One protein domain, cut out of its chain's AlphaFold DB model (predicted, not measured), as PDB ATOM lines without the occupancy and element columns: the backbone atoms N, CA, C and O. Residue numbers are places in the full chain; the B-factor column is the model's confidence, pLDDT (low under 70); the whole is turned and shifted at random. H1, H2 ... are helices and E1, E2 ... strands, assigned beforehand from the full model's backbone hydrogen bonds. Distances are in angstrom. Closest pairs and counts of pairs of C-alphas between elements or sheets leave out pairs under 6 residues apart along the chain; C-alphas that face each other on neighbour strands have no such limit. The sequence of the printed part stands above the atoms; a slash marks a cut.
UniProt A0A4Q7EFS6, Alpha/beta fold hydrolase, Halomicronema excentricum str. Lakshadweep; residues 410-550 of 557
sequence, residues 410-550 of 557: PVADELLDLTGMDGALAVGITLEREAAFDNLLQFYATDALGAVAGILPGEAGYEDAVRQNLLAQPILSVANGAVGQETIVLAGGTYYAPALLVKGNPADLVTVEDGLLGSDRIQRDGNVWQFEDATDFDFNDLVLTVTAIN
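This is residues 410 to 550 of the 557 residues of the protein "Alpha/beta fold hydrolase" of Halomicronema excentricum str. Lakshadweep (UniProt A0A4Q7EFS6). A twisted sheet of five strands partly faces a small sheet of two strands, E2 and E4, in a two-sheet sandwich. H2 packs beside the small sheet, away from the large one, while the short H1 and H3 sit near the E5 edge of the large sheet. The printed part has 141 residues, with three named helices and seven named strands in the order H1 E1 E2 H2 E3 E4 H3 E5 E6 E7. The large sheet runs E3 E1 E7 E6 E5, and both sheets are antiparallel; the class is mixed, helices and strands, with under half of the residues in named elements. The whole is compact and rounded, with a radius of gyration of the C-alphas of 13.8 A and spans of 37 by 35 by 26 A.

Find C-alpha 482 at (-10.294, 30.213, -37.206); from there E3, residues 482 to 491, runs 28.1 A. Beside it is E1, residues 424 to 433, 27.6 A long, then E7, residues 542 to 550, 23.8 A long and ending at C-alpha 550 at (1.394, 45.447, -20.824). E6, residues 528 to 531, and E5, residues 522 to 525, complete this sheet. In the other sheet look for E2, residues 440 to 446, 19.3 A, and E4, residues 495 to 501, 19.6 A. H1 is residues 411 to 414, beginning at C-alpha 411 at (-0.029, 57.495, -41.861); H2 is residues 462 to 469, 10.7 A, and H3 is residues 512 to 516.

In the large sheet, E3 and E5 are the edge strands. Look for N 427 and O 488 at 2.8 A between E1 and E3, and N 430 and O 545 at 2.8 A between E1 and E7. E5, E6 and E7 make a meander, each strand the antiparallel neighbour of the one before, and E5 and E6 are a hairpin, as are E6 and E7; N 529 and O 544 are 2.8 A apart, N 523 and O 530 3.0 A. In the small sheet N 499 and O 442 are 2.8 A apart. The sandwich, two sheets face to face, has its facing parts 9.6 A centre to centre and best planes 25 degrees apart. The closest C-alphas of H2 and E2, Asn 469 and Tyr 444, are 5.8 A apart. H1 and H3 only just touch, with 3 pairs of C-alphas within 8 A, the closest Glu 414 and Val 512 at 6.3 A; both only graze the large sheet. In H2 and H3 every O i to N i+4 pair is within hydrogen-bond range; H1 is too short for one.

The C-alphas farthest apart, Asp 422 and Asp 536, are 40.3 A apart. The printed part has no cut. The links E2 to H2, residues 447 to 461, and H2 to E3, residues 470 to 481, are long. The mean pLDDT of the printed part is 93.2, and residue 410 alone is under 70.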
ATOM      1  N   PRO A 410      -2.858  61.255 -42.775       62.06
ATOM      2  CA  PRO A 410      -1.713  60.960 -41.938       62.06
ATOM      3  C   PRO A 410      -1.578  59.448 -41.732       62.06
ATOM      4  O   PRO A 410      -2.449  58.802 -41.165       62.06
ATOM      5  N   VAL A 411      -0.415  58.903 -42.098       78.19
ATOM      6  CA  VAL A 411      -0.029  57.495 -41.861       78.19
ATOM      7  C   VAL A 411      -0.201  57.068 -40.402       78.19
ATOM      8  O   VAL A 411      -0.320  55.884 -40.110       78.19
ATOM      9  N   ALA A 412      -0.202  58.029 -39.476       74.56
ATOM     10  CA  ALA A 412      -0.330  57.817 -38.041       74.56
ATOM     11  C   ALA A 412      -1.514  56.914 -37.659       74.56
ATOM     12  O   ALA A 412      -1.379  56.116 -36.727       74.56
ATOM     13  N   ASP A 413      -2.621  56.982 -38.401       79.94
ATOM     14  CA  ASP A 413      -3.830  56.213 -38.099       79.94
ATOM     15  C   ASP A 413      -3.665  54.712 -38.376       79.94
ATOM     16  O   ASP A 413      -4.352  53.904 -37.766       79.94
ATOM     17  N   GLU A 414      -2.662  54.302 -39.157       86.69
ATOM     18  CA  GLU A 414      -2.310  52.902 -39.447       86.69
ATOM     19  C   GLU A 414      -1.256  52.325 -38.468       86.69
ATOM     20  O   GLU A 414      -0.978  51.122 -38.463       86.69
ATOM     21  N   LEU A 415      -0.657  53.155 -37.599       94.62
ATOM     22  CA  LEU A 415       0.491  52.773 -36.761       94.62
ATOM     23  C   LEU A 415       0.127  52.384 -35.319       94.62
ATOM     24  O   LEU A 415      -0.648  53.048 -34.626       94.62
ATOM     25  N   LEU A 416       0.792  51.353 -34.800       96.06
ATOM     26  CA  LEU A 416       0.829  51.032 -33.376       96.06
ATOM     27  C   LEU A 416       1.878  51.909 -32.668       96.06
ATOM     28  O   LEU A 416       3.078  51.622 -32.717       96.06
ATOM     29  N   ASP A 417       1.423  52.964 -31.990       96.31
ATOM     30  CA  ASP A 417       2.279  53.864 -31.207       96.31
ATOM     31  C   ASP A 417       2.661  53.261 -29.846       96.31
ATOM     32  O   ASP A 417       1.830  53.125 -28.943       96.31
ATOM     33  N   LEU A 418       3.946  52.930 -29.679       96.94
ATOM     34  CA  LEU A 418       4.523  52.509 -28.400       96.94
ATOM     35  C   LEU A 418       5.560  53.510 -27.862       96.94
ATOM     36  O   LEU A 418       6.316  53.175 -26.948       96.94
ATOM     37  N   THR A 419       5.629  54.731 -28.401       96.19
ATOM     38  CA  THR A 419       6.677  55.718 -28.080       96.19
ATOM     39  C   THR A 419       6.619  56.252 -26.651       96.19
ATOM     40  O   THR A 419       7.653  56.601 -26.086       96.19
ATOM     41  N   GLY A 420       5.437  56.258 -26.031       92.75
ATOM     42  CA  GLY A 420       5.241  56.658 -24.633       92.75
ATOM     43  C   GLY A 420       5.577  55.581 -23.595       92.75
ATOM     44  O   GLY A 420       5.363  55.798 -22.402       92.75
ATOM     45  N   MET A 421       6.056  54.411 -24.021       95.81
ATOM     46  CA  MET A 421       6.307  53.258 -23.159       95.81
ATOM     47  C   MET A 421       7.760  52.798 -23.286       95.81
ATOM     48  O   MET A 421       8.289  52.716 -24.385       95.81
ATOM     49  N   ASP A 422       8.398  52.447 -22.170       95.12
ATOM     50  CA  ASP A 422       9.790  51.982 -22.148       95.12
ATOM     51  C   ASP A 422       9.894  50.456 -21.982       95.12
ATOM     52  O   ASP A 422       9.073  49.813 -21.322       95.12
ATOM     53  N   GLY A 423      10.982  49.875 -22.497       95.44
ATOM     54  CA  GLY A 423      11.336  48.470 -22.271       95.44
ATOM     55  C   GLY A 423      10.600  47.486 -23.181       95.44
ATOM     56  O   GLY A 423      10.141  47.842 -24.254       95.44
ATOM     57  N   ALA A 424      10.543  46.211 -22.794       96.44
ATOM     58  CA  ALA A 424       9.805  45.200 -23.551       96.44
ATOM     59  C   ALA A 424       8.317  45.228 -23.165       96.44
ATOM     60  O   ALA A 424       7.983  45.228 -21.976       96.44
ATOM     61  N   LEU A 425       7.432  45.212 -24.157       96.75
ATOM     62  CA  LEU A 425       5.983  45.282 -24.008       96.75
ATOM     63  C   LEU A 425       5.352  43.997 -24.536       96.75
ATOM     64  O   LEU A 425       5.615  43.590 -25.664       96.75
ATOM     65  N   ALA A 426       4.526  43.359 -23.713       97.25
ATOM     66  CA  ALA A 426       3.679  42.250 -24.112       97.25
ATOM     67  C   ALA A 426       2.402  42.817 -24.737       97.25
ATOM     68  O   ALA A 426       1.578  43.411 -24.037       97.25
ATOM     69  N   VAL A 427       2.252  42.629 -26.043       97.44
ATOM     70  CA  VAL A 427       1.084  43.047 -26.817       97.44
ATOM     71  C   VAL A 427       0.215  41.817 -27.052       97.44
ATOM     72  O   VAL A 427       0.628  40.865 -27.715       97.44
ATOM     73  N   GLY A 428      -0.966  41.806 -26.443       97.62
ATOM     74  CA  GLY A 428      -1.971  40.769 -26.646       97.62
ATOM     75  C   GLY A 428      -2.719  41.024 -27.944       97.62
ATOM     76  O   GLY A 428      -3.232  42.125 -28.148       97.62
ATOM     77  N   ILE A 429      -2.816  40.014 -28.797       97.94
ATOM     78  CA  ILE A 429      -3.452  40.116 -30.108       97.94
ATOM     79  C   ILE A 429      -4.464  38.989 -30.318       97.94
ATOM     80  O   ILE A 429      -4.265  37.867 -29.848       97.94
ATOM     81  N   THR A 430      -5.540  39.298 -31.034       98.06
ATOM     82  CA  THR A 430      -6.456  38.317 -31.627       98.06
ATOM     83  C   THR A 430      -6.291  38.368 -33.141       98.06
ATOM     84  O   THR A 430      -6.114  39.450 -33.695       98.06
ATOM     85  N   LEU A 431      -6.285  37.206 -33.784       97.81
ATOM     86  CA  LEU A 431      -6.175  37.045 -35.227       97.81
ATOM     87  C   LEU A 431      -7.353  36.230 -35.732       97.81
ATOM     88  O   LEU A 431      -7.598  35.142 -35.210       97.81
ATOM     89  N   GLU A 432      -8.015  36.713 -36.768       97.06
ATOM     90  CA  GLU A 432      -9.053  35.995 -37.506       97.06
ATOM     91  C   GLU A 432      -8.645  35.934 -38.980       97.06
ATOM     92  O   GLU A 432      -7.901  36.798 -39.443       97.06
ATOM     93  N   ARG A 433      -9.037  34.882 -39.702       95.56
ATOM     94  CA  ARG A 433      -8.655  34.706 -41.110       95.56
ATOM     95  C   ARG A 433      -9.760  34.021 -41.892       95.56
ATOM     96  O   ARG A 433     -10.132  32.907 -41.518       95.56
ATOM     97  N   GLU A 434     -10.173  34.611 -43.005       92.81
ATOM     98  CA  GLU A 434     -11.073  33.998 -43.991       92.81
ATOM     99  C   GLU A 434     -10.424  33.814 -45.386       92.81
ATOM    100  O   GLU A 434     -11.046  33.362 -46.338       92.81
ATOM    101  N   ALA A 435      -9.101  33.943 -45.487       87.00
ATOM    102  CA  ALA A 435      -8.402  33.762 -46.758       87.00
ATOM    103  C   ALA A 435      -8.301  32.318 -47.295       87.00
ATOM    104  O   ALA A 435      -7.992  31.345 -46.579       87.00
ATOM    105  N   ALA A 436      -8.381  32.206 -48.630       84.88
ATOM    106  CA  ALA A 436      -8.120  30.985 -49.402       84.88
ATOM    107  C   ALA A 436      -6.667  30.475 -49.285       84.88
ATOM    108  O   ALA A 436      -6.394  29.295 -49.546       84.88
ATOM    109  N   PHE A 437      -5.737  31.342 -48.878       89.06
ATOM    110  CA  PHE A 437      -4.318  31.042 -48.735       89.06
ATOM    111  C   PHE A 437      -3.830  31.218 -47.294       89.06
ATOM    112  O   PHE A 437      -4.492  31.800 -46.438       89.06
ATOM    113  N   ASP A 438      -2.650  30.668 -47.005       91.12
ATOM    114  CA  ASP A 438      -2.001  30.848 -45.709       91.12
ATOM    115  C   ASP A 438      -1.227  32.167 -45.698       91.12
ATOM    116  O   ASP A 438      -0.039  32.217 -46.029       91.12
ATOM    117  N   ASN A 439      -1.929  33.234 -45.331       93.94
ATOM    118  CA  ASN A 439      -1.329  34.541 -45.105       93.94
ATOM    119  C   ASN A 439      -0.551  34.550 -43.780       93.94
ATOM    120  O   ASN A 439      -0.934  33.894 -42.804       93.94
ATOM    121  N   LEU A 440       0.575  35.266 -43.762       96.81
ATOM    122  CA  LEU A 440       1.398  35.450 -42.565       96.81
ATOM    123  C   LEU A 440       1.418  36.927 -42.196       96.81
ATOM    124  O   LEU A 440       1.602  37.769 -43.066       96.81
ATOM    125  N   LEU A 441       1.298  37.234 -40.911       97.81
ATOM    126  CA  LEU A 441       1.404  38.596 -40.407       97.81
ATOM    127  C   LEU A 441       2.733  38.786 -39.677       97.81
ATOM    128  O   LEU A 441       3.122  37.983 -38.821       97.81
ATOM    129  N   GLN A 442       3.431  39.862 -40.016       98.00
ATOM    130  CA  GLN A 442       4.636  40.315 -39.328       98.00
ATOM    131  C   GLN A 442       4.527  41.807 -39.015       98.00
ATOM    132  O   GLN A 442       3.657  42.499 -39.529       98.00
ATOM    133  N   PHE A 443       5.420  42.306 -38.163       97.94
ATOM    134  CA  PHE A 443       5.535  43.732 -37.866       97.94
ATOM    135  C   PHE A 443       6.876  44.263 -38.353       97.94
ATOM    136  O   PHE A 443       7.848  43.511 -38.455       97.94
ATOM    137  N   TYR A 444       6.952  45.567 -38.583       98.12
ATOM    138  CA  TYR A 444       8.198  46.299 -38.791       98.12
ATOM    139  C   TYR A 444       8.183  47.597 -37.984       98.12
ATOM    140  O   TYR A 444       7.125  48.149 -37.682       98.12
ATOM    141  N   ALA A 445       9.367  48.047 -37.573       97.75
ATOM    142  CA  ALA A 445       9.524  49.309 -36.859       97.75
ATOM    143  C   ALA A 445       9.551  50.476 -37.849       97.75
ATOM    144  O   ALA A 445      10.131  50.362 -38.931       97.75
ATOM    145  N   THR A 446       8.965  51.596 -37.449       97.75
ATOM    146  CA  THR A 446       8.834  52.785 -38.284       97.75
ATOM    147  C   THR A 446       8.863  54.069 -37.444       97.75
ATOM    148  O   THR A 446       8.957  54.011 -36.211       97.75
ATOM    149  N   ASP A 447       8.866  55.232 -38.094       96.44
ATOM    150  CA  ASP A 447       8.690  56.528 -37.435       96.44
ATOM    151  C   ASP A 447       7.217  56.980 -37.427       96.44
ATOM    152  O   ASP A 447       6.325  56.243 -37.836       96.44
ATOM    153  N   ALA A 448       6.947  58.189 -36.926       94.81
ATOM    154  CA  ALA A 448       5.584  58.718 -36.814       94.81
ATOM    155  C   ALA A 448       4.898  58.972 -38.170       94.81
ATOM    156  O   ALA A 448       3.690  59.177 -38.211       94.81
ATOM    157  N   LEU A 449       5.665  58.995 -39.265       94.06
ATOM    158  CA  LEU A 449       5.177  59.171 -40.631       94.06
ATOM    159  C   LEU A 449       5.120  57.837 -41.387       94.06
ATOM    160  O   LEU A 449       4.911  57.818 -42.596       94.06
ATOM    161  N   GLY A 450       5.358  56.715 -40.705       95.38
ATOM    162  CA  GLY A 450       5.412  55.406 -41.336       95.38
ATOM    163  C   GLY A 450       6.669  55.169 -42.173       95.38
ATOM    164  O   GLY A 450       6.729  54.138 -42.852       95.38
ATOM    165  N   ALA A 451       7.699  56.021 -42.079       96.75
ATOM    166  CA  ALA A 451       8.924  55.865 -42.852       96.75
ATOM    167  C   ALA A 451       9.812  54.710 -42.357       96.75
ATOM    168  O   ALA A 451      10.192  54.621 -41.185       96.75
ATOM    169  N   VAL A 452      10.262  53.870 -43.292       97.56
ATOM    170  CA  VAL A 452      11.167  52.748 -43.019       97.56
ATOM    171  C   VAL A 452      12.512  53.017 -43.670       97.56
ATOM    172  O   VAL A 452      12.603  53.260 -44.868       97.56
ATOM    173  N   ALA A 453      13.584  52.996 -42.873       96.62
ATOM    174  CA  ALA A 453      14.925  53.375 -43.330       96.62
ATOM    175  C   ALA A 453      14.983  54.766 -44.010       96.62
ATOM    176  O   ALA A 453      15.855  55.016 -44.840       96.62
ATOM    177  N   GLY A 454      14.080  55.675 -43.617       96.19
ATOM    178  CA  GLY A 454      13.968  57.031 -44.159       96.19
ATOM    179  C   GLY A 454      13.211  57.141 -45.484       96.19
ATOM    180  O   GLY A 454      13.302  58.193 -46.104       96.19
ATOM    181  N   ILE A 455      12.518  56.082 -45.915       95.62
ATOM    182  CA  ILE A 455      11.653  56.063 -47.103       95.62
ATOM    183  C   ILE A 455      10.203  56.100 -46.619       95.62
ATOM    184  O   ILE A 455       9.815  55.242 -45.822       95.62
ATOM    185  N   LEU A 456       9.436  57.096 -47.055       95.12
ATOM    186  CA  LEU A 456       8.019  57.262 -46.719       95.12
ATOM    187  C   LEU A 456       7.141  56.304 -47.538       95.12
ATOM    188  O   LEU A 456       7.522  55.929 -48.649       95.12
ATOM    189  N   PRO A 457       5.960  55.913 -47.032       94.50
ATOM    190  CA  PRO A 457       4.987  55.199 -47.852       94.50
ATOM    191  C   PRO A 457       4.631  55.995 -49.120       94.50
ATOM    192  O   PRO A 457       4.480  57.217 -49.067       94.50
ATOM    193  N   GLY A 458       4.514  55.319 -50.262       89.12
ATOM    194  CA  GLY A 458       4.307  55.930 -51.579       89.12
ATOM    195  C   GLY A 458       5.612  56.288 -52.300       89.12
ATOM    196  O   GLY A 458       5.612  56.522 -53.512       89.12
ATOM    197  N   GLU A 459       6.747  56.333 -51.595       92.69
ATOM    198  CA  GLU A 459       8.045  56.555 -52.223       92.69
ATOM    199  C   GLU A 459       8.603  55.268 -52.844       92.69
ATOM    200  O   GLU A 459       8.506  54.162 -52.309       92.69
ATOM    201  N   ALA A 460       9.279  55.420 -53.985       91.88
ATOM    202  CA  ALA A 460       9.864  54.294 -54.699       91.88
ATOM    203  C   ALA A 460      10.836  53.489 -53.812       91.88
ATOM    204  O   ALA A 460      11.875  53.993 -53.381       91.88
ATOM    205  N   GLY A 461      10.529  52.203 -53.622       94.56
ATOM    206  CA  GLY A 461      11.329  51.280 -52.814       94.56
ATOM    207  C   GLY A 461      10.861  51.128 -51.364       94.56
ATOM    208  O   GLY A 461      11.557  50.465 -50.594       94.56
ATOM    209  N   TYR A 462       9.706  51.692 -50.993       96.94
ATOM    210  CA  TYR A 462       9.129  51.530 -49.658       96.94
ATOM    211  C   TYR A 462       8.934  50.055 -49.273       96.94
ATOM    212  O   TYR A 462       9.522  49.603 -48.289       96.94
ATOM    213  N   GLU A 463       8.233  49.253 -50.082       95.88
ATOM    214  CA  GLU A 463       8.062  47.818 -49.803       95.88
ATOM    215  C   GLU A 463       9.391  47.049 -49.680       95.88
ATOM    216  O   GLU A 463       9.528  46.140 -48.856       95.88
ATOM    217  N   ASP A 464      10.408  47.406 -50.476       96.19
ATOM    218  CA  ASP A 464      11.746  46.811 -50.377       96.19
ATOM    219  C   ASP A 464      12.393  47.118 -49.020       96.19
ATOM    220  O   ASP A 464      13.084  46.259 -48.455       96.19
ATOM    221  N   ALA A 465      12.174  48.328 -48.497       97.50
ATOM    222  CA  ALA A 465      12.624  48.743 -47.177       97.50
ATOM    223  C   ALA A 465      11.848  48.020 -46.071       97.50
ATOM    224  O   ALA A 465      12.481  47.492 -45.153       97.50
ATOM    225  N   VAL A 466      10.519  47.915 -46.184       97.88
ATOM    226  CA  VAL A 466       9.672  47.132 -45.267       97.88
ATOM    227  C   VAL A 466      10.172  45.692 -45.198       97.88
ATOM    228  O   VAL A 466      10.523  45.211 -44.122       97.88
ATOM    229  N   ARG A 467      10.335  45.028 -46.347       97.12
ATOM    230  CA  ARG A 467      10.793  43.633 -46.445       97.12
ATOM    231  C   ARG A 467      12.129  43.384 -45.746       97.12
ATOM    232  O   ARG A 467      12.332  42.322 -45.161       97.12
ATOM    233  N   GLN A 468      13.050  44.346 -45.803       97.38
ATOM    234  CA  GLN A 468      14.361  44.259 -45.149       97.38
ATOM    235  C   GLN A 468      14.312  44.528 -43.637       97.38
ATOM    236  O   GLN A 468      15.242  44.137 -42.930       97.38
ATOM    237  N   ASN A 469      13.253  45.181 -43.149       97.81
ATOM    238  CA  ASN A 469      13.081  45.587 -41.751       97.81
ATOM    239  C   ASN A 469      11.950  44.839 -41.021       97.81
ATOM    240  O   ASN A 469      11.686  45.135 -39.854       97.81
ATOM    241  N   LEU A 470      11.324  43.845 -41.663       97.94
ATOM    242  CA  LEU A 470      10.410  42.913 -41.005       97.94
ATOM    243  C   LEU A 470      11.081  42.280 -39.778       97.94
ATOM    244  O   LEU A 470      12.194  41.746 -39.844       97.94
ATOM    245  N   LEU A 471      10.383  42.302 -38.646       97.00
ATOM    246  CA  LEU A 471      10.830  41.633 -37.434       97.00
ATOM    247  C   LEU A 471      10.886  40.125 -37.679       97.00
ATOM    248  O   LEU A 471       9.907  39.504 -38.087       97.00
ATOM    249  N   ALA A 472      12.027  39.511 -37.367       92.75
ATOM    250  CA  ALA A 472      12.223  38.075 -37.566       92.75
ATOM    251  C   ALA A 472      11.244  37.206 -36.753       92.75
ATOM    252  O   ALA A 472      11.000  36.057 -37.119       92.75
ATOM    253  N   GLN A 473      10.729  37.733 -35.638       90.75
ATOM    254  CA  GLN A 473       9.692  37.132 -34.805       90.75
ATOM    255  C   GLN A 473       8.858  38.229 -34.120       90.75
ATOM    256  O   GLN A 473       9.413  39.283 -33.798       90.75
ATOM    257  N   PRO A 474       7.584  37.945 -33.810       89.38
ATOM    258  CA  PRO A 474       6.863  36.724 -34.181       89.38
ATOM    259  C   PRO A 474       6.383  36.750 -35.636       89.38
ATOM    260  O   PRO A 474       6.139  37.811 -36.200       89.38
ATOM    261  N   ILE A 475       6.264  35.560 -36.228       94.94
ATOM    262  CA  ILE A 475       5.524  35.345 -37.477       94.94
ATOM    263  C   ILE A 475       4.183  34.758 -37.071       94.94
ATOM    264  O   ILE A 475       4.140  33.704 -36.433       94.94
ATOM    265  N   LEU A 476       3.111  35.462 -37.395       96.25
ATOM    266  CA  LEU A 476       1.779  35.164 -36.908       96.25
ATOM    267  C   LEU A 476       0.939  34.543 -38.021       96.25
ATOM    268  O   LEU A 476       0.979  34.986 -39.164       96.25
ATOM    269  N   SER A 477       0.184  33.507 -37.676       96.00
ATOM    270  CA  SER A 477      -0.717  32.825 -38.602       96.00
ATOM    271  C   SER A 477      -1.835  32.149 -37.825       96.00
ATOM    272  O   SER A 477      -1.577  31.556 -36.774       96.00
ATOM    273  N   VAL A 478      -3.038  32.142 -38.380       96.31
ATOM    274  CA  VAL A 478      -4.166  31.330 -37.909       96.31
ATOM    275  C   VAL A 478      -4.710  30.525 -39.090       96.31
ATOM    276  O   VAL A 478      -4.460  30.890 -40.234       96.31
ATOM    277  N   ALA A 479      -5.360  29.384 -38.848       95.38
ATOM    278  CA  ALA A 479      -5.963  28.571 -39.912       95.38
ATOM    279  C   ALA A 479      -7.186  29.271 -40.541       95.38
ATOM    280  O   ALA A 479      -7.783  30.130 -39.901       95.38
ATOM    281  N   ASN A 480      -7.583  28.871 -41.758       94.62
ATOM    282  CA  ASN A 480      -8.770  29.436 -42.409       94.62
ATOM    283  C   ASN A 480     -10.034  29.211 -41.560       94.62
ATOM    284  O   ASN A 480     -10.253  28.089 -41.084       94.62
ATOM    285  N   GLY A 481     -10.853  30.249 -41.399       91.25
ATOM    286  CA  GLY A 481     -12.080  30.257 -40.606       91.25
ATOM    287  C   GLY A 481     -11.847  30.078 -39.106       91.25
ATOM    288  O   GLY A 481     -12.735  29.593 -38.401       91.25
ATOM    289  N   ALA A 482     -10.642  30.370 -38.612       96.00
ATOM    290  CA  ALA A 482     -10.294  30.213 -37.206       96.00
ATOM    291  C   ALA A 482      -9.870  31.535 -36.561       96.00
ATOM    292  O   ALA A 482      -9.352  32.436 -37.214       96.00
ATOM    293  N   VAL A 483     -10.058  31.587 -35.240       96.56
ATOM    294  CA  VAL A 483      -9.639  32.692 -34.374       96.56
ATOM    295  C   VAL A 483      -8.494  32.214 -33.484       96.56
ATOM    296  O   VAL A 483      -8.594  31.174 -32.826       96.56
ATOM    297  N   GLY A 484      -7.395  32.959 -33.476       96.50
ATOM    298  CA  GLY A 484      -6.199  32.711 -32.680       96.50
ATOM    299  C   GLY A 484      -5.937  33.864 -31.721       96.50
ATOM    300  O   GLY A 484      -6.200  35.015 -32.043       96.50
ATOM    301  N   GLN A 485      -5.406  33.565 -30.539       97.56
ATOM    302  CA  GLN A 485      -4.945  34.582 -29.597       97.56
ATOM    303  C   GLN A 485      -3.470  34.361 -29.320       97.56
ATOM    304  O   GLN A 485      -3.062  33.253 -28.976       97.56
ATOM    305  N   GLU A 486      -2.690  35.422 -29.440       96.88
ATOM    306  CA  GLU A 486      -1.248  35.385 -29.241       96.88
ATOM    307  C   GLU A 486      -0.811  36.550 -28.352       96.88
ATOM    308  O   GLU A 486      -1.500  37.558 -28.192       96.88
ATOM    309  N   THR A 487       0.351  36.412 -27.726       97.12
ATOM    310  CA  THR A 487       1.012  37.527 -27.043       97.12
ATOM    311  C   THR A 487       2.395  37.688 -27.630       97.12
ATOM    312  O   THR A 487       3.231  36.790 -27.539       97.12
ATOM    313  N   ILE A 488       2.630  38.852 -28.220       96.94
ATOM    314  CA  ILE A 488       3.890  39.196 -28.863       96.94
ATOM    315  C   ILE A 488       4.686  40.135 -27.967       96.94
ATOM    316  O   ILE A 488       4.118  40.836 -27.133       96.94
ATOM    317  N   VAL A 489       6.008  40.144 -28.117       96.69
ATOM    318  CA  VAL A 489       6.871  41.068 -27.377       96.69
ATOM    319  C   VAL A 489       7.481  42.065 -28.348       96.69
ATOM    320  O   VAL A 489       8.281  41.679 -29.198       96.69
ATOM    321  N   LEU A 490       7.114  43.336 -28.196       97.00
ATOM    322  CA  LEU A 490       7.657  44.465 -28.951       97.00
ATOM    323  C   LEU A 490       8.476  45.369 -28.025       97.00
ATOM    324  O   LEU A 490       8.307  45.340 -26.804       97.00
ATOM    325  N   ALA A 491       9.400  46.148 -28.581       97.12
ATOM    326  CA  ALA A 491      10.121  47.148 -27.802       97.12
ATOM    327  C   ALA A 491       9.278  48.427 -27.716       97.12
ATOM    328  O   ALA A 491       8.761  48.895 -28.718       97.12
ATOM    329  N   GLY A 492       9.142  49.007 -26.532       96.56
ATOM    330  CA  GLY A 492       8.623  50.360 -26.373       96.56
ATOM    331  C   GLY A 492       9.582  51.414 -26.943       96.56
ATOM    332  O   GLY A 492      10.750  51.124 -27.217       96.56
ATOM    333  N   GLY A 493       9.090  52.639 -27.114       96.88
ATOM    334  CA  GLY A 493       9.855  53.779 -27.622       96.88
ATOM    335  C   GLY A 493       9.829  53.935 -29.147       96.88
ATOM    336  O   GLY A 493      10.604  54.721 -29.686       96.88
ATOM    337  N   THR A 494       8.964  53.197 -29.849       97.00
ATOM    338  CA  THR A 494       8.942  53.088 -31.318       97.00
ATOM    339  C   THR A 494       7.506  52.940 -31.841       97.00
ATOM    340  O   THR A 494       6.635  52.475 -31.108       97.00
ATOM    341  N   TYR A 495       7.270  53.316 -33.104       97.56
ATOM    342  CA  TYR A 495       6.051  52.967 -33.840       97.56
ATOM    343  C   TYR A 495       6.233  51.633 -34.564       97.56
ATOM    344  O   TYR A 495       7.304  51.353 -35.107       97.56
ATOM    345  N   TYR A 496       5.182  50.823 -34.606       98.06
ATOM    346  CA  TYR A 496       5.148  49.605 -35.411       98.06
ATOM    347  C   TYR A 496       4.008  49.652 -36.414       98.06
ATOM    348  O   TYR A 496       2.933  50.152 -36.107       98.06
ATOM    349  N   ALA A 497       4.235  49.063 -37.578       97.44
ATOM    350  CA  ALA A 497       3.201  48.801 -38.564       97.44
ATOM    351  C   ALA A 497       3.116  47.291 -38.827       97.44
ATOM    352  O   ALA A 497       4.155  46.608 -38.815       97.44
ATOM    353  N   PRO A 498       1.906  46.743 -39.015       97.62
ATOM    354  CA  PRO A 498       1.739  45.377 -39.478       97.62
ATOM    355  C   PRO A 498       1.995  45.279 -40.993       97.62
ATOM    356  O   PRO A 498       1.818  46.237 -41.738       97.62
ATOM    357  N   ALA A 499       2.421  44.103 -41.445       97.81
ATOM    358  CA  ALA A 499       2.529  43.747 -42.854       97.81
ATOM    359  C   ALA A 499       1.969  42.339 -43.073       97.81
ATOM    360  O   ALA A 499       2.391  41.391 -42.393       97.81
ATOM    361  N   LEU A 500       1.058  42.201 -44.036       97.19
ATOM    362  CA  LEU A 500       0.583  40.902 -44.505       97.19
ATOM    363  C   LEU A 500       1.533  40.383 -45.583       97.19
ATOM    364  O   LEU A 500       1.836  41.082 -46.542       97.19
ATOM    365  N   LEU A 501       1.991  39.145 -45.447       97.25
ATOM    366  CA  LEU A 501       2.676  38.409 -46.501       97.25
ATOM    367  C   LEU A 501       1.642  37.503 -47.163       97.25
ATOM    368  O   LEU A 501       1.276  36.459 -46.600       97.25
ATOM    369  N   VAL A 502       1.193  37.879 -48.357       94.62
ATOM    370  CA  VAL A 502       0.183  37.126 -49.106       94.62
ATOM    371  C   VAL A 502       0.759  35.767 -49.492       94.62
ATOM    372  O   VAL A 502       1.879  35.665 -50.004       94.62
ATOM    373  N   LYS A 503       0.032  34.683 -49.190       93.81
ATOM    374  CA  LYS A 503       0.513  33.290 -49.358       93.81
ATOM    375  C   LYS A 503       1.843  33.016 -48.630       93.81
ATOM    376  O   LYS A 503       2.609  32.137 -49.039       93.81
ATOM    377  N   GLY A 504       2.165  33.804 -47.601       93.06
ATOM    378  CA  GLY A 504       3.438  33.756 -46.886       93.06
ATOM    379  C   GLY A 504       4.653  34.148 -47.734       93.06
ATOM    380  O   GLY A 504       5.785  33.808 -47.381       93.06
ATOM    381  N   ASN A 505       4.445  34.822 -48.868       93.19
ATOM    382  CA  ASN A 505       5.509  35.251 -49.761       93.19
ATOM    383  C   ASN A 505       5.987  36.660 -49.375       93.19
ATOM    384  O   ASN A 505       5.251  37.618 -49.568       93.19
ATOM    385  N   PRO A 506       7.237  36.847 -48.919       90.25
ATOM    386  CA  PRO A 506       7.730  38.179 -48.575       90.25
ATOM    387  C   PRO A 506       7.846  39.115 -49.785       90.25
ATOM    388  O   PRO A 506       8.044  40.306 -49.590       90.25
ATOM    389  N   ALA A 507       7.782  38.605 -51.021       92.06
ATOM    390  CA  ALA A 507       7.757  39.427 -52.232       92.06
ATOM    391  C   ALA A 507       6.356  39.959 -52.591       92.06
ATOM    392  O   ALA A 507       6.250  40.681 -53.573       92.06
ATOM    393  N   ASP A 508       5.322  39.583 -51.837       94.44
ATOM    394  CA  ASP A 508       3.933  40.000 -52.031       94.44
ATOM    395  C   ASP A 508       3.404  40.502 -50.684       94.44
ATOM    396  O   ASP A 508       3.029  39.711 -49.812       94.44
ATOM    397  N   LEU A 509       3.536  41.812 -50.468       95.69
ATOM    398  CA  LEU A 509       3.213  42.459 -49.203       95.69
ATOM    399  C   LEU A 509       1.908  43.250 -49.327       95.69
ATOM    400  O   LEU A 509       1.578  43.767 -50.392       95.69
ATOM    401  N   VAL A 510       1.202  43.337 -48.206       95.94
ATOM    402  CA  VAL A 510       0.260  44.417 -47.914       95.94
ATOM    403  C   VAL A 510       0.846  45.206 -46.754       95.94
ATOM    404  O   VAL A 510       1.176  44.621 -45.716       95.94
ATOM    405  N   THR A 511       1.017  46.510 -46.924       96.50
ATOM    406  CA  THR A 511       1.632  47.406 -45.936       96.50
ATOM    407  C   THR A 511       0.811  48.681 -45.783       96.50
ATOM    408  O   THR A 511      -0.127  48.904 -46.531       96.50
ATOM    409  N   VAL A 512       1.184  49.574 -44.866       94.56
ATOM    410  CA  VAL A 512       0.484  50.867 -44.700       94.56
ATOM    411  C   VAL A 512       0.551  51.770 -45.944       94.56
ATOM    412  O   VAL A 512      -0.230  52.705 -46.059       94.56
ATOM    413  N   GLU A 513       1.468  51.504 -46.886       94.56
ATOM    414  CA  GLU A 513       1.483  52.173 -48.197       94.56
ATOM    415  C   GLU A 513       0.207  51.892 -48.995       94.56
ATOM    416  O   GLU A 513      -0.303  52.795 -49.651       94.56
ATOM    417  N   ASP A 514      -0.337  50.680 -48.895       91.75
ATOM    418  CA  ASP A 514      -1.558  50.286 -49.592       91.75
ATOM    419  C   ASP A 514      -2.765  51.126 -49.149       91.75
ATOM    420  O   ASP A 514      -3.486  51.668 -49.987       91.75
ATOM    421  N   GLY A 515      -2.928  51.331 -47.837       85.69
ATOM    422  CA  GLY A 515      -3.987  52.187 -47.294       85.69
ATOM    423  C   GLY A 515      -3.842  53.645 -47.744       85.69
ATOM    424  O   GLY A 515      -4.815  54.292 -48.118       85.69
ATOM    425  N   LEU A 516      -2.609  54.160 -47.810       84.62
ATOM    426  CA  LEU A 516      -2.339  55.550 -48.207       84.62
ATOM    427  C   LEU A 516      -2.527  55.822 -49.696       84.62
ATOM    428  O   LEU A 516      -2.856  56.943 -50.081       84.62
ATOM    429  N   LEU A 517      -2.277  54.820 -50.535       82.94
ATOM    430  CA  LEU A 517      -2.508  54.908 -51.972       82.94
ATOM    431  C   LEU A 517      -3.969  54.613 -52.347       82.94
ATOM    432  O   LEU A 517      -4.300  54.691 -53.531       82.94
ATOM    433  N   GLY A 518      -4.823  54.288 -51.368       77.75
ATOM    434  CA  GLY A 518      -6.213  53.895 -51.593       77.75
ATOM    435  C   GLY A 518      -6.316  52.614 -52.415       77.75
ATOM    436  O   GLY A 518      -7.146  52.527 -53.314       77.75
ATOM    437  N   SER A 519      -5.408  51.653 -52.196       74.50
ATOM    438  CA  SER A 519      -5.428  50.374 -52.914       74.50
ATOM    439  C   SER A 519      -6.426  49.370 -52.328       74.50
ATOM    440  O   SER A 519      -6.525  48.264 -52.852       74.50
ATOM    441  N   ASP A 520      -7.160  49.756 -51.278       81.81
ATOM    442  CA  ASP A 520      -8.173  48.957 -50.583       81.81
ATOM    443  C   ASP A 520      -7.653  47.581 -50.130       81.81
ATOM    444  O   ASP A 520      -8.364  46.580 -50.182       81.81
ATOM    445  N   ARG A 521      -6.375  47.505 -49.715       91.50
ATOM    446  CA  ARG A 521      -5.769  46.246 -49.228       91.50
ATOM    447  C   ARG A 521      -5.566  46.174 -47.722       91.50
ATOM    448  O   ARG A 521      -5.430  45.083 -47.174       91.50
ATOM    449  N   ILE A 522      -5.518  47.316 -47.051       93.50
ATOM    450  CA  ILE A 522      -5.452  47.421 -45.595       93.50
ATOM    451  C   ILE A 522      -6.343  48.573 -45.154       93.50
ATOM    452  O   ILE A 522      -6.388  49.603 -45.825       93.50
ATOM    453  N   GLN A 523      -7.033  48.380 -44.039       90.38
ATOM    454  CA  GLN A 523      -7.733  49.449 -43.345       90.38
ATOM    455  C   GLN A 523      -7.644  49.256 -41.836       90.38
ATOM    456  O   GLN A 523      -7.396  48.148 -41.332       90.38
ATOM    457  N   ARG A 524      -7.869  50.346 -41.105       91.44
ATOM    458  CA  ARG A 524      -7.835  50.363 -39.649       91.44
ATOM    459  C   ARG A 524      -9.054  51.055 -39.057       91.44
ATOM    460  O   ARG A 524      -9.310  52.218 -39.337       91.44
ATOM    461  N   ASP A 525      -9.688  50.365 -38.113       88.75
ATOM    462  CA  ASP A 525     -10.675  50.924 -37.193       88.75
ATOM    463  C   ASP A 525     -10.184  50.748 -35.746       88.75
ATOM    464  O   ASP A 525     -10.157  49.652 -35.174       88.75
ATOM    465  N   GLY A 526      -9.706  51.841 -35.147       91.38
ATOM    466  CA  GLY A 526      -9.262  51.878 -33.755       91.38
ATOM    467  C   GLY A 526      -8.098  50.927 -33.440       91.38
ATOM    468  O   GLY A 526      -6.926  51.247 -33.655       91.38
ATOM    469  N   ASN A 527      -8.397  49.778 -32.833       94.31
ATOM    470  CA  ASN A 527      -7.426  48.732 -32.481       94.31
ATOM    471  C   ASN A 527      -7.517  47.493 -33.386       94.31
ATOM    472  O   ASN A 527      -6.929  46.458 -33.046       94.31
ATOM    473  N   VAL A 528      -8.258  47.591 -34.487       95.81
ATOM    474  CA  VAL A 528      -8.467  46.537 -35.474       95.81
ATOM    475  C   VAL A 528      -7.800  46.947 -36.784       95.81
ATOM    476  O   VAL A 528      -8.024  48.046 -37.277       95.81
ATOM    477  N   TRP A 529      -6.974  46.063 -37.331       97.06
ATOM    478  CA  TRP A 529      -6.448  46.144 -38.688       97.06
ATOM    479  C   TRP A 529      -7.063  45.013 -39.490       97.06
ATOM    480  O   TRP A 529      -7.096  43.869 -39.029       97.06
ATOM    481  N   GLN A 530      -7.510  45.332 -40.687       95.88
ATOM    482  CA  GLN A 530      -8.159  44.409 -41.597       95.88
ATOM    483  C   GLN A 530      -7.386  44.421 -42.909       95.88
ATOM    484  O   GLN A 530      -6.937  45.475 -43.354       95.88
ATOM    485  N   PHE A 531      -7.166  43.245 -43.480       96.25
ATOM    486  CA  PHE A 531      -6.332  43.066 -44.661       96.25
ATOM    487  C   PHE A 531      -7.083  42.292 -45.734       96.25
ATOM    488  O   PHE A 531      -7.870  41.408 -45.408       96.25
ATOM    489  N   GLU A 532      -6.730  42.572 -46.985       92.38
ATOM    490  CA  GLU A 532      -7.230  41.940 -48.204       92.38
ATOM    491  C   GLU A 532      -6.052  41.422 -49.059       92.38
ATOM    492  O   GLU A 532      -5.046  42.106 -49.290       92.38
ATOM    493  N   ASP A 533      -6.171  40.185 -49.536       81.75
ATOM    494  CA  ASP A 533      -5.182  39.444 -50.319       81.75
ATOM    495  C   ASP A 533      -5.445  39.449 -51.840       81.75
ATOM    496  O   ASP A 533      -4.589  38.970 -52.601       81.75
ATOM    497  N   ALA A 534      -6.518  40.153 -52.251       75.00
ATOM    498  CA  ALA A 534      -6.899  40.629 -53.590       75.00
ATOM    499  C   ALA A 534      -7.937  39.786 -54.358       75.00
ATOM    500  O   ALA A 534      -7.917  39.781 -55.597       75.00
ATOM    501  N   THR A 535      -8.822  39.058 -53.670       71.12
ATOM    502  CA  THR A 535      -9.770  38.144 -54.334       71.12
ATOM    503  C   THR A 535     -11.222  38.623 -54.280       71.12
ATOM    504  O   THR A 535     -11.923  38.483 -55.289       71.12
ATOM    505  N   ASP A 536     -11.675  39.184 -53.162       76.00
ATOM    506  CA  ASP A 536     -13.083  39.518 -52.913       76.00
ATOM    507  C   ASP A 536     -13.327  40.860 -52.208       76.00
ATOM    508  O   ASP A 536     -14.480  41.297 -52.192       76.00
ATOM    509  N   PHE A 537     -12.273  41.578 -51.805       80.00
ATOM    510  CA  PHE A 537     -12.328  42.956 -51.288       80.00
ATOM    511  C   PHE A 537     -13.252  43.120 -50.078       80.00
ATOM    512  O   PHE A 537     -13.940  44.133 -49.943       80.00
ATOM    513  N   ASP A 538     -13.290  42.113 -49.209       83.62
ATOM    514  CA  ASP A 538     -14.104  42.130 -47.998       83.62
ATOM    515  C   ASP A 538     -13.288  42.381 -46.714       83.62
ATOM    516  O   ASP A 538     -13.854  42.458 -45.619       83.62
ATOM    517  N   PHE A 539     -11.964  42.547 -46.843       90.19
ATOM    518  CA  PHE A 539     -11.034  42.874 -45.759       90.19
ATOM    519  C   PHE A 539     -11.044  41.876 -44.581       90.19
ATOM    520  O   PHE A 539     -10.542  42.173 -43.492       90.19
ATOM    521  N   ASN A 540     -11.579  40.666 -44.760       91.44
ATOM    522  CA  ASN A 540     -11.579  39.632 -43.720       91.44
ATOM    523  C   ASN A 540     -10.528  38.529 -43.964       91.44
ATOM    524  O   ASN A 540     -10.376  37.609 -43.144       91.44
ATOM    525  N   ASP A 541      -9.727  38.662 -45.029       92.94
ATOM    526  CA  ASP A 541      -8.641  37.740 -45.358       92.94
ATOM    527  C   ASP A 541      -7.657  37.582 -44.202       92.94
ATOM    528  O   ASP A 541      -7.159  36.480 -43.951       92.94
ATOM    529  N   LEU A 542      -7.394  38.660 -43.462       96.81
ATOM    530  CA  LEU A 542      -6.838  38.597 -42.118       96.81
ATOM    531  C   LEU A 542      -7.327  39.792 -41.297       96.81
ATOM    532  O   LEU A 542      -7.201  40.931 -41.726       96.81
ATOM    533  N   VAL A 543      -7.780  39.547 -40.071       97.25
ATOM    534  CA  VAL A 543      -8.128  40.596 -39.107       97.25
ATOM    535  C   VAL A 543      -7.211  40.486 -37.894       97.25
ATOM    536  O   VAL A 543      -7.137  39.441 -37.248       97.25
ATOM    537  N   LEU A 544      -6.503  41.564 -37.573       97.69
ATOM    538  CA  LEU A 544      -5.685  41.723 -36.372       97.69
ATOM    539  C   LEU A 544      -6.404  42.651 -35.395       97.69
ATOM    540  O   LEU A 544      -6.640  43.809 -35.704       97.69
ATOM    541  N   THR A 545      -6.631  42.207 -34.161       97.81
ATOM    542  CA  THR A 545      -7.109  43.069 -33.070       97.81
ATOM    543  C   THR A 545      -6.083  43.144 -31.946       97.81
ATOM    544  O   THR A 545      -5.738  42.124 -31.344       97.81
ATOM    545  N   VAL A 546      -5.633  44.348 -31.587       96.88
ATOM    546  CA  VAL A 546      -4.793  44.567 -30.399       96.88
ATOM    547  C   VAL A 546      -5.682  44.635 -29.159       96.88
ATOM    548  O   VAL A 546      -6.451  45.570 -28.968       96.88
ATOM    549  N   THR A 547      -5.576  43.636 -28.286       96.88
ATOM    550  CA  THR A 547      -6.459  43.470 -27.115       96.88
ATOM    551  C   THR A 547      -5.884  44.046 -25.825       96.88
ATOM    552  O   THR A 547      -6.637  44.447 -24.940       96.88
ATOM    553  N   ALA A 548      -4.556  44.080 -25.687       95.31
ATOM    554  CA  ALA A 548      -3.891  44.620 -24.505       95.31
ATOM    555  C   ALA A 548      -2.437  44.995 -24.799       95.31
ATOM    556  O   ALA A 548      -1.776  44.354 -25.613       95.31
ATOM    557  N   ILE A 549      -1.907  45.970 -24.061       95.62
ATOM    558  CA  ILE A 549      -0.482  46.315 -24.053       95.62
ATOM    559  C   ILE A 549      -0.036  46.393 -22.595       95.62
ATOM    560  O   ILE A 549      -0.561  47.190 -21.822       95.62
ATOM    561  N   ASN A 550       0.913  45.544 -22.202       96.06
ATOM    562  CA  ASN A 550       1.394  45.447 -20.824       96.06
ATOM    563  C   ASN A 550       2.921  45.509 -20.771       96.06
ATOM    564  O   ASN A 550       3.603  44.840 -21.546       96.06
TER     565      ASN A 550